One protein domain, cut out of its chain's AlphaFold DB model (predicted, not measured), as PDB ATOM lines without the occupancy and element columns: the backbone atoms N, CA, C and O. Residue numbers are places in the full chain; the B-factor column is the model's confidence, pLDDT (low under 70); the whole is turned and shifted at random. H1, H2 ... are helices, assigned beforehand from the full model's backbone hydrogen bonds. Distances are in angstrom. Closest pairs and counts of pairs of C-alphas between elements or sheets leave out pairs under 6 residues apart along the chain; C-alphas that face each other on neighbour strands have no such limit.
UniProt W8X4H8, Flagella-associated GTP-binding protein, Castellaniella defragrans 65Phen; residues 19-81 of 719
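Overview. This is residues 19 to 81 of the 719 residues of the protein "Flagella-associated GTP-binding protein" of Castellaniella defragrans 65Phen (UniProt W8X4H8). Two helices, H2 and H4, meet near their first residues as a V, and the shorter H3 folds back on H2 as a helical hairpin, close to H4 but not clearly touching it; the centres of H2, H3 and H4 make a triangle. A small helix, H1, lies at the opposite end of the longest axis from H4, reached through residues 26 to 33, and is near only H3. The printed part has 63 residues with four named helices, H1, H2, H3 and H4 in that order along the chain, and no named strand; the class is all helix. It is compact, with a radius of gyration of the C-alphas of 11.2 A, and spans 32 by 25 by 18 A.

Arrangement. The longest helix is H4, residues 66 to 80. It touches H2, residues 34 to 45, with residues 66 to 70 alone, and H2 touches it with residues 35 to 39 alone. Their closest C-alphas are those of Gln 35 and Ala 66, 5.8 A apart. The two run the same way at a steep tilt of 51 degrees. H2 also touches H3, residues 50 to 57; the closest C-alphas are those of Phe 40 and Leu 53, 6.7 A apart. H2 and H3 run opposite ways at a steep tilt of 40 degrees and form a helical hairpin. H3 and H4 are close but not clearly touching, with the C-alphas of Met 56 and Glu 76 closest at 7.4 A; they are about perpendicular at 71 degrees, only just past steep. H1, residues 19 to 25, touches no helix. It is close to H3 but not clearly touching, with the C-alphas of Leu 24 and Thr 50 closest at 7.5 A. H1 and H3 run the same way at a shallow tilt of 33 degrees, only just short of steep. H1 is apart from H2 and from H4. In H1, H2, H3 and H4 every O i to N i+4 pair is within hydrogen-bond range.

Along the chain. H4 measures 21.1 A from C-alpha 66 at (-35.262, -52.744, -6.422) to C-alpha 80 at (-25.004, -41.408, -20.999). H2 measures 17.0 A from C-alpha 34 to C-alpha 45. H3 has 8 residues, from Thr 50 to Leu 57. H1 has 7 residues, and its C-alpha 19 is at (-42.755, -23.633, -5.385).

Size, cuts and confidence. The two C-alphas farthest apart are those of Thr 19 and Arg 67, 32.9 A. The printed part has no cut. The link from H2 to H3 is tight, the links from H1 to H2 and from H3 to H4 are short, and no link is long. The mean pLDDT of the printed part is 75.9; residues 19 to 34 and 62 to 64 are under 70.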
ATOM      1  N   THR A  19     -42.930 -23.605  -3.921       45.09
ATOM      2  CA  THR A  19     -42.755 -23.633  -5.385       45.09
ATOM      3  C   THR A  19     -41.588 -24.540  -5.805       45.09
ATOM      4  O   THR A  19     -41.697 -25.313  -6.756       45.09
ATOM      5  N   ARG A  20     -40.466 -24.507  -5.067       44.19
ATOM      6  CA  ARG A  20     -39.326 -25.416  -5.296       44.19
ATOM      7  C   ARG A  20     -39.635 -26.856  -4.909       44.19
ATOM      8  O   ARG A  20     -39.046 -27.761  -5.489       44.19
ATOM      9  N   ILE A  21     -40.515 -27.069  -3.937       46.12
ATOM     10  CA  ILE A  21     -40.984 -28.373  -3.477       46.12
ATOM     11  C   ILE A  21     -41.894 -28.978  -4.544       46.12
ATOM     12  O   ILE A  21     -41.653 -30.117  -4.909       46.12
ATOM     13  N   ASP A  22     -42.810 -28.231  -5.159       46.75
ATOM     14  CA  ASP A  22     -43.589 -28.714  -6.313       46.75
ATOM     15  C   ASP A  22     -42.698 -29.043  -7.528       46.75
ATOM     16  O   ASP A  22     -42.873 -30.081  -8.176       46.75
ATOM     17  N   GLU A  23     -41.658 -28.241  -7.785       48.72
ATOM     18  CA  GLU A  23     -40.626 -28.542  -8.795       48.72
ATOM     19  C   GLU A  23     -39.715 -29.735  -8.418       48.72
ATOM     20  O   GLU A  23     -39.158 -30.413  -9.295       48.72
ATOM     21  N   LEU A  24     -39.543 -30.010  -7.122       51.06
ATOM     22  CA  LEU A  24     -38.833 -31.170  -6.568       51.06
ATOM     23  C   LEU A  24     -39.727 -32.417  -6.438       51.06
ATOM     24  O   LEU A  24     -39.167 -33.508  -6.336       51.06
ATOM     25  N   LEU A  25     -41.063 -32.282  -6.442       49.94
ATOM     26  CA  LEU A  25     -42.041 -33.320  -6.062       49.94
ATOM     27  C   LEU A  25     -42.995 -33.795  -7.161       49.94
ATOM     28  O   LEU A  25     -43.774 -34.710  -6.900       49.94
ATOM     29  N   TRP A  26     -42.848 -33.308  -8.392       55.75
ATOM     30  CA  TRP A  26     -43.119 -34.104  -9.592       55.75
ATOM     31  C   TRP A  26     -44.560 -34.546  -9.893       55.75
ATOM     32  O   TRP A  26     -45.213 -35.291  -9.163       55.75
ATOM     33  N   GLY A  27     -45.005 -34.218 -11.108       45.62
ATOM     34  CA  GLY A  27     -46.270 -34.673 -11.672       45.62
ATOM     35  C   GLY A  27     -46.385 -36.199 -11.766       45.62
ATOM     36  O   GLY A  27     -45.732 -36.821 -12.593       45.62
ATOM     37  N   SER A  28     -47.287 -36.772 -10.968       48.34
ATOM     38  CA  SER A  28     -48.023 -38.046 -11.124       48.34
ATOM     39  C   SER A  28     -47.288 -39.382 -11.370       48.34
ATOM     40  O   SER A  28     -47.852 -40.414 -11.022       48.34
ATOM     41  N   GLN A  29     -46.070 -39.425 -11.919       43.56
ATOM     42  CA  GLN A  29     -45.400 -40.664 -12.353       43.56
ATOM     43  C   GLN A  29     -44.501 -41.288 -11.277       43.56
ATOM     44  O   GLN A  29     -44.577 -42.490 -11.048       43.56
ATOM     45  N   LEU A  30     -43.704 -40.493 -10.552       47.88
ATOM     46  CA  LEU A  30     -42.823 -41.011  -9.491       47.88
ATOM     47  C   LEU A  30     -43.581 -41.433  -8.221       47.88
ATOM     48  O   LEU A  30     -43.079 -42.248  -7.457       47.88
ATOM     49  N   ARG A  31     -44.813 -40.937  -8.025       51.91
ATOM     50  CA  ARG A  31     -45.698 -41.353  -6.918       51.91
ATOM     51  C   ARG A  31     -46.300 -42.751  -7.110       51.91
ATOM     52  O   ARG A  31     -46.813 -43.311  -6.153       51.91
ATOM     53  N   ARG A  32     -46.247 -43.309  -8.327       51.75
ATOM     54  CA  ARG A  32     -46.837 -44.617  -8.665       51.75
ATOM     55  C   ARG A  32     -45.902 -45.801  -8.405       51.75
ATOM     56  O   ARG A  32     -46.366 -46.931  -8.388       51.75
ATOM     57  N   SER A  33     -44.602 -45.561  -8.202       56.72
ATOM     58  CA  SER A  33     -43.605 -46.613  -7.964       56.72
ATOM     59  C   SER A  33     -42.730 -46.265  -6.752       56.72
ATOM     60  O   SER A  33     -41.848 -45.406  -6.855       56.72
ATOM     61  N   PRO A  34     -42.910 -46.957  -5.611       66.06
ATOM     62  CA  PRO A  34     -42.040 -46.820  -4.443       66.06
ATOM     63  C   PRO A  34     -40.558 -47.056  -4.774       66.06
ATOM     64  O   PRO A  34     -39.681 -46.379  -4.240       66.06
ATOM     65  N   GLN A  35     -40.260 -47.954  -5.724       71.88
ATOM     66  CA  GLN A  35     -38.880 -48.239  -6.131       71.88
ATOM     67  C   GLN A  35     -38.200 -47.029  -6.781       71.88
ATOM     68  O   GLN A  35     -36.997 -46.828  -6.598       71.88
ATOM     69  N   ALA A  36     -38.948 -46.218  -7.529       75.69
ATOM     70  CA  ALA A  36     -38.407 -45.035  -8.184       75.69
ATOM     71  C   ALA A  36     -38.051 -43.932  -7.170       75.69
ATOM     72  O   ALA A  36     -37.044 -43.243  -7.343       75.69
ATOM     73  N   VAL A  37     -38.803 -43.829  -6.067       75.62
ATOM     74  CA  VAL A  37     -38.496 -42.930  -4.941       75.62
ATOM     75  C   VAL A  37     -37.221 -43.372  -4.218       75.62
ATOM     76  O   VAL A  37     -36.305 -42.566  -4.047       75.62
ATOM     77  N   THR A  38     -37.097 -44.655  -3.863       76.75
ATOM     78  CA  THR A  38     -35.883 -45.191  -3.217       76.75
ATOM     79  C   THR A  38     -34.649 -45.037  -4.112       76.75
ATOM     80  O   THR A  38     -33.564 -44.674  -3.654       76.75
ATOM     81  N   LEU A  39     -34.793 -45.286  -5.415       83.19
ATOM     82  CA  LEU A  39     -33.710 -45.109  -6.379       83.19
ATOM     83  C   LEU A  39     -33.290 -43.637  -6.492       83.19
ATOM     84  O   LEU A  39     -32.096 -43.340  -6.465       83.19
ATOM     85  N   PHE A  40     -34.254 -42.718  -6.563       83.81
ATOM     86  CA  PHE A  40     -34.007 -41.278  -6.571       83.81
ATOM     87  C   PHE A  40     -33.223 -40.827  -5.332       83.81
ATOM     88  O   PHE A  40     -32.202 -40.151  -5.465       83.81
ATOM     89  N   GLN A  41     -33.639 -41.260  -4.138       77.31
ATOM     90  CA  GLN A  41     -32.943 -40.965  -2.882       77.31
ATOM     91  C   GLN A  41     -31.503 -41.490  -2.892       77.31
ATOM     92  O   GLN A  41     -30.571 -40.766  -2.540       77.31
ATOM     93  N   ASN A  42     -31.292 -42.731  -3.333       83.88
ATOM     94  CA  ASN A  42     -29.957 -43.320  -3.400       83.88
ATOM     95  C   ASN A  42     -29.040 -42.547  -4.354       83.88
ATOM     96  O   ASN A  42     -27.913 -42.213  -3.989       83.88
ATOM     97  N   LEU A  43     -29.523 -42.197  -5.546       87.94
ATOM     98  CA  LEU A  43     -28.735 -41.448  -6.522       87.94
ATOM     99  C   LEU A  43     -28.457 -40.005  -6.068       87.94
ATOM    100  O   LEU A  43     -27.340 -39.517  -6.243       87.94
ATOM    101  N   LEU A  44     -29.401 -39.351  -5.385       87.00
ATOM    102  CA  LEU A  44     -29.143 -38.073  -4.716       87.00
ATOM    103  C   LEU A  44     -28.009 -38.185  -3.690       87.00
ATOM    104  O   LEU A  44     -27.117 -37.338  -3.647       87.00
ATOM    105  N   ARG A  45     -27.983 -39.260  -2.893       83.19
ATOM    106  CA  ARG A  45     -26.923 -39.502  -1.897       83.19
ATOM    107  C   ARG A  45     -25.555 -39.754  -2.521       83.19
ATOM    108  O   ARG A  45     -24.552 -39.457  -1.872       83.19
ATOM    109  N   PHE A  46     -25.499 -40.247  -3.758       87.75
ATOM    110  CA  PHE A  46     -24.258 -40.349  -4.535       87.75
ATOM    111  C   PHE A  46     -23.808 -39.007  -5.142       87.75
ATOM    112  O   PHE A  46     -22.685 -38.904  -5.636       87.75
ATOM    113  N   GLY A  47     -24.624 -37.952  -5.025       88.75
ATOM    114  CA  GLY A  47     -24.293 -36.583  -5.425       88.75
ATOM    115  C   GLY A  47     -24.768 -36.195  -6.826       88.75
ATOM    116  O   GLY A  47     -24.274 -35.206  -7.362       88.75
ATOM    117  N   PHE A  48     -25.678 -36.961  -7.436       93.38
ATOM    118  CA  PHE A  48     -26.286 -36.601  -8.721       93.38
ATOM    119  C   PHE A  48     -27.331 -35.490  -8.549       93.38
ATOM    120  O   PHE A  48     -27.999 -35.414  -7.518       93.38
ATOM    121  N   SER A  49     -27.482 -34.623  -9.553       91.00
ATOM    122  CA  SER A  49     -28.436 -33.514  -9.495       91.00
ATOM    123  C   SER A  49     -29.864 -34.003  -9.699       91.00
ATOM    124  O   SER A  49     -30.120 -34.933 -10.462       91.00
ATOM    125  N   THR A  50     -30.828 -33.313  -9.093       86.38
ATOM    126  CA  THR A  50     -32.247 -33.607  -9.318       86.38
ATOM    127  C   THR A  50     -32.583 -33.541 -10.802       86.38
ATOM    128  O   THR A  50     -33.201 -34.470 -11.301       86.38
ATOM    129  N   ALA A  51     -32.100 -32.523 -11.524       85.06
ATOM    130  CA  ALA A  51     -32.329 -32.326 -12.956       85.06
ATOM    131  C   ALA A  51     -31.949 -33.541 -13.823       85.06
ATOM    132  O   ALA A  51     -32.711 -33.908 -14.718       85.06
ATOM    133  N   LEU A  52     -30.808 -34.184 -13.558       89.75
ATOM    134  CA  LEU A  52     -30.410 -35.394 -14.281       89.75
ATOM    135  C   LEU A  52     -31.290 -36.586 -13.902       89.75
ATOM    136  O   LEU A  52     -31.818 -37.268 -14.779       89.75
ATOM    137  N   LEU A  53     -31.494 -36.801 -12.599       88.94
ATOM    138  CA  LEU A  53     -32.343 -37.886 -12.103       88.94
ATOM    139  C   LEU A  53     -33.758 -37.781 -12.661       88.94
ATOM    140  O   LEU A  53     -34.368 -38.795 -12.990       88.94
ATOM    141  N   ARG A  54     -34.240 -36.550 -12.856       81.88
ATOM    142  CA  ARG A  54     -35.517 -36.270 -13.496       81.88
ATOM    143  C   ARG A  54     -35.607 -36.809 -14.909       81.88
ATOM    144  O   ARG A  54     -36.538 -37.539 -15.249       81.88
ATOM    145  N   ALA A  55     -34.644 -36.422 -15.731       84.81
ATOM    146  CA  ALA A  55     -34.601 -36.815 -17.128       84.81
ATOM    147  C   ALA A  55     -34.459 -38.337 -17.275       84.81
ATOM    148  O   ALA A  55     -35.096 -38.936 -18.141       84.81
ATOM    149  N   MET A  56     -33.667 -38.958 -16.400       87.81
ATOM    150  CA  MET A  56     -33.455 -40.400 -16.394       87.81
ATOM    151  C   MET A  56     -34.715 -41.158 -15.974       87.81
ATOM    152  O   MET A  56     -35.235 -41.948 -16.758       87.81
ATOM    153  N   LEU A  57     -35.239 -40.906 -14.769       83.56
ATOM    154  CA  LEU A  57     -36.302 -41.720 -14.162       83.56
ATOM    155  C   LEU A  57     -37.627 -41.691 -14.933       83.56
ATOM    156  O   LEU A  57     -38.417 -42.619 -14.796       83.56
ATOM    157  N   LYS A  58     -37.849 -40.697 -15.803       81.75
ATOM    158  CA  LYS A  58     -38.984 -40.680 -16.744       81.75
ATOM    159  C   LYS A  58     -39.032 -41.914 -17.659       81.75
ATOM    160  O   LYS A  58     -40.103 -42.283 -18.127       81.75
ATOM    161  N   HIS A  59     -37.885 -42.535 -17.923       83.50
ATOM    162  CA  HIS A  59     -37.749 -43.699 -18.802       83.50
ATOM    163  C   HIS A  59     -37.543 -45.004 -18.017       83.50
ATOM    164  O   HIS A  59     -37.185 -46.027 -18.603       83.50
ATOM    165  N   MET A  60     -37.727 -44.971 -16.694       81.94
ATOM    166  CA  MET A  60     -37.593 -46.153 -15.852       81.94
ATOM    167  C   MET A  60     -38.726 -47.155 -16.151       81.94
ATOM    168  O   MET A  60     -39.884 -46.751 -16.228       81.94
ATOM    169  N   PRO A  61     -38.433 -48.462 -16.288       79.62
ATOM    170  CA  PRO A  61     -39.464 -49.485 -16.464       79.62
ATOM    171  C   PRO A  61     -40.418 -49.577 -15.258       79.62
ATOM    172  O   PRO A  61     -39.958 -49.698 -14.121       79.62
ATOM    173  N   GLU A  62     -41.735 -49.597 -15.504       66.25
ATOM    174  CA  GLU A  62     -42.795 -49.507 -14.475       66.25
ATOM    175  C   GLU A  62     -42.871 -50.711 -13.505       66.25
ATOM    176  O   GLU A  62     -43.486 -50.605 -12.451       66.25
ATOM    177  N   GLN A  63     -42.220 -51.844 -13.811       59.09
ATOM    178  CA  GLN A  63     -42.301 -53.101 -13.035       59.09
ATOM    179  C   GLN A  63     -40.930 -53.634 -12.563       59.09
ATOM    180  O   GLN A  63     -40.745 -54.834 -12.346       59.09
ATOM    181  N   ALA A  64     -39.923 -52.769 -12.418       62.28
ATOM    182  CA  ALA A  64     -38.591 -53.195 -11.986       62.28
ATOM    183  C   ALA A  64     -38.490 -53.335 -10.453       62.28
ATOM    184  O   ALA A  64     -38.593 -52.357  -9.714       62.28
ATOM    185  N   GLY A  65     -38.192 -54.544  -9.958       74.25
ATOM    186  CA  GLY A  65     -37.804 -54.743  -8.553       74.25
ATOM    187  C   GLY A  65     -36.541 -53.945  -8.181       74.25
ATOM    188  O   GLY A  65     -35.742 -53.607  -9.052       74.25
ATOM    189  N   ALA A  66     -36.305 -53.676  -6.891       74.94
ATOM    190  CA  ALA A  66     -35.262 -52.744  -6.422       74.94
ATOM    191  C   ALA A  66     -33.852 -52.994  -7.008       74.94
ATOM    192  O   ALA A  66     -33.172 -52.065  -7.442       74.94
ATOM    193  N   ARG A  67     -33.423 -54.261  -7.091       78.81
ATOM    194  CA  ARG A  67     -32.131 -54.634  -7.696       78.81
ATOM    195  C   ARG A  67     -32.088 -54.354  -9.202       78.81
ATOM    196  O   ARG A  67     -31.067 -53.894  -9.705       78.81
ATOM    197  N   ALA A  68     -33.183 -54.627  -9.909       83.06
ATOM    198  CA  ALA A  68     -33.298 -54.367 -11.340       83.06
ATOM    199  C   ALA A  68     -33.349 -52.859 -11.629       83.06
ATOM    200  O   ALA A  68     -32.686 -52.400 -12.553       83.06
ATOM    201  N   ALA A  69     -34.047 -52.086 -10.793       84.44
ATOM    202  CA  ALA A  69     -34.097 -50.627 -10.863       84.44
ATOM    203  C   ALA A  69     -32.705 -49.997 -10.683       84.44
ATOM    204  O   ALA A  69     -32.292 -49.154 -11.478       84.44
ATOM    205  N   PHE A  70     -31.943 -50.453  -9.685       87.88
ATOM    206  CA  PHE A  70     -30.575 -49.979  -9.465       87.88
ATOM    207  C   PHE A  70     -29.637 -50.346 -10.623       87.88
ATOM    208  O   PHE A  70     -28.866 -49.509 -11.093       87.88
ATOM    209  N   GLN A  71     -29.733 -51.579 -11.132       89.88
ATOM    210  CA  GLN A  71     -28.958 -52.013 -12.295       89.88
ATOM    211  C   GLN A  71     -29.312 -51.208 -13.553       89.88
ATOM    212  O   GLN A  71     -28.419 -50.848 -14.321       89.88
ATOM    213  N   TRP A  72     -30.595 -50.912 -13.759       93.56
ATOM    214  CA  TRP A  72     -31.060 -50.062 -14.850       93.56
ATOM    215  C   TRP A  72     -30.462 -48.657 -14.734       93.56
ATOM    216  O   TRP A  72     -29.853 -48.187 -15.690       93.56
ATOM    217  N   ALA A  73     -30.521 -48.033 -13.555       92.81
ATOM    218  CA  ALA A  73     -29.965 -46.698 -13.344       92.81
ATOM    219  C   ALA A  73     -28.456 -46.647 -13.586       92.81
ATOM    220  O   ALA A  73     -27.963 -45.731 -14.241       92.81
ATOM    221  N   ARG A  74     -27.722 -47.658 -13.104       95.56
ATOM    222  CA  ARG A  74     -26.299 -47.828 -13.405       95.56
ATOM    223  C   ARG A  74     -26.071 -47.881 -14.914       95.56
ATOM    224  O   ARG A  74     -25.232 -47.147 -15.422       95.56
ATOM    225  N   ASN A  75     -26.799 -48.735 -15.629       95.50
ATOM    226  CA  ASN A  75     -26.641 -48.887 -17.076       95.50
ATOM    227  C   ASN A  75     -26.971 -47.587 -17.824       95.50
ATOM    228  O   ASN A  75     -26.262 -47.236 -18.762       95.50
ATOM    229  N   GLU A  76     -27.991 -46.857 -17.380       95.56
ATOM    230  CA  GLU A  76     -28.385 -45.579 -17.967       95.56
ATOM    231  C   GLU A  76     -27.310 -44.503 -17.747       95.56
ATOM    232  O   GLU A  76     -26.930 -43.807 -18.688       95.56
ATOM    233  N   LEU A  77     -26.716 -44.428 -16.549       96.94
ATOM    234  CA  LEU A  77     -25.562 -43.559 -16.285       96.94
ATOM    235  C   LEU A  77     -24.360 -43.932 -17.157       96.94
ATOM    236  O   LEU A  77     -23.742 -43.051 -17.742       96.94
ATOM    237  N   VAL A  78     -24.033 -45.224 -17.275       97.69
ATOM    238  CA  VAL A  78     -22.911 -45.697 -18.106       97.69
ATOM    239  C   VAL A  78     -23.125 -45.343 -19.572       97.69
ATOM    240  O   VAL A  78     -22.194 -44.903 -20.238       97.69
ATOM    241  N   ARG A  79     -24.352 -45.513 -20.068       96.12
ATOM    242  CA  ARG A  79     -24.730 -45.196 -21.445       96.12
ATOM    243  C   ARG A  79     -24.599 -43.707 -21.755       96.12
ATOM    244  O   ARG A  79     -24.229 -43.353 -22.870       96.12
ATOM    245  N   HIS A  80     -24.940 -42.852 -20.795       96.44
ATOM    246  CA  HIS A  80     -25.004 -41.408 -20.999       96.44
ATOM    247  C   HIS A  80     -23.772 -40.640 -20.522       96.44
ATOM    248  O   HIS A  80     -23.661 -39.463 -20.855       96.44
ATOM    249  N   LEU A  81     -22.851 -41.266 -19.786       98.12
ATOM    250  CA  LEU A  81     -21.596 -40.649 -19.369       98.12
ATOM    251  C   LEU A  81     -20.617 -40.596 -20.550       98.12
ATOM    252  O   LEU A  81     -20.069 -41.634 -20.931       98.12
TER     253      LEU A  81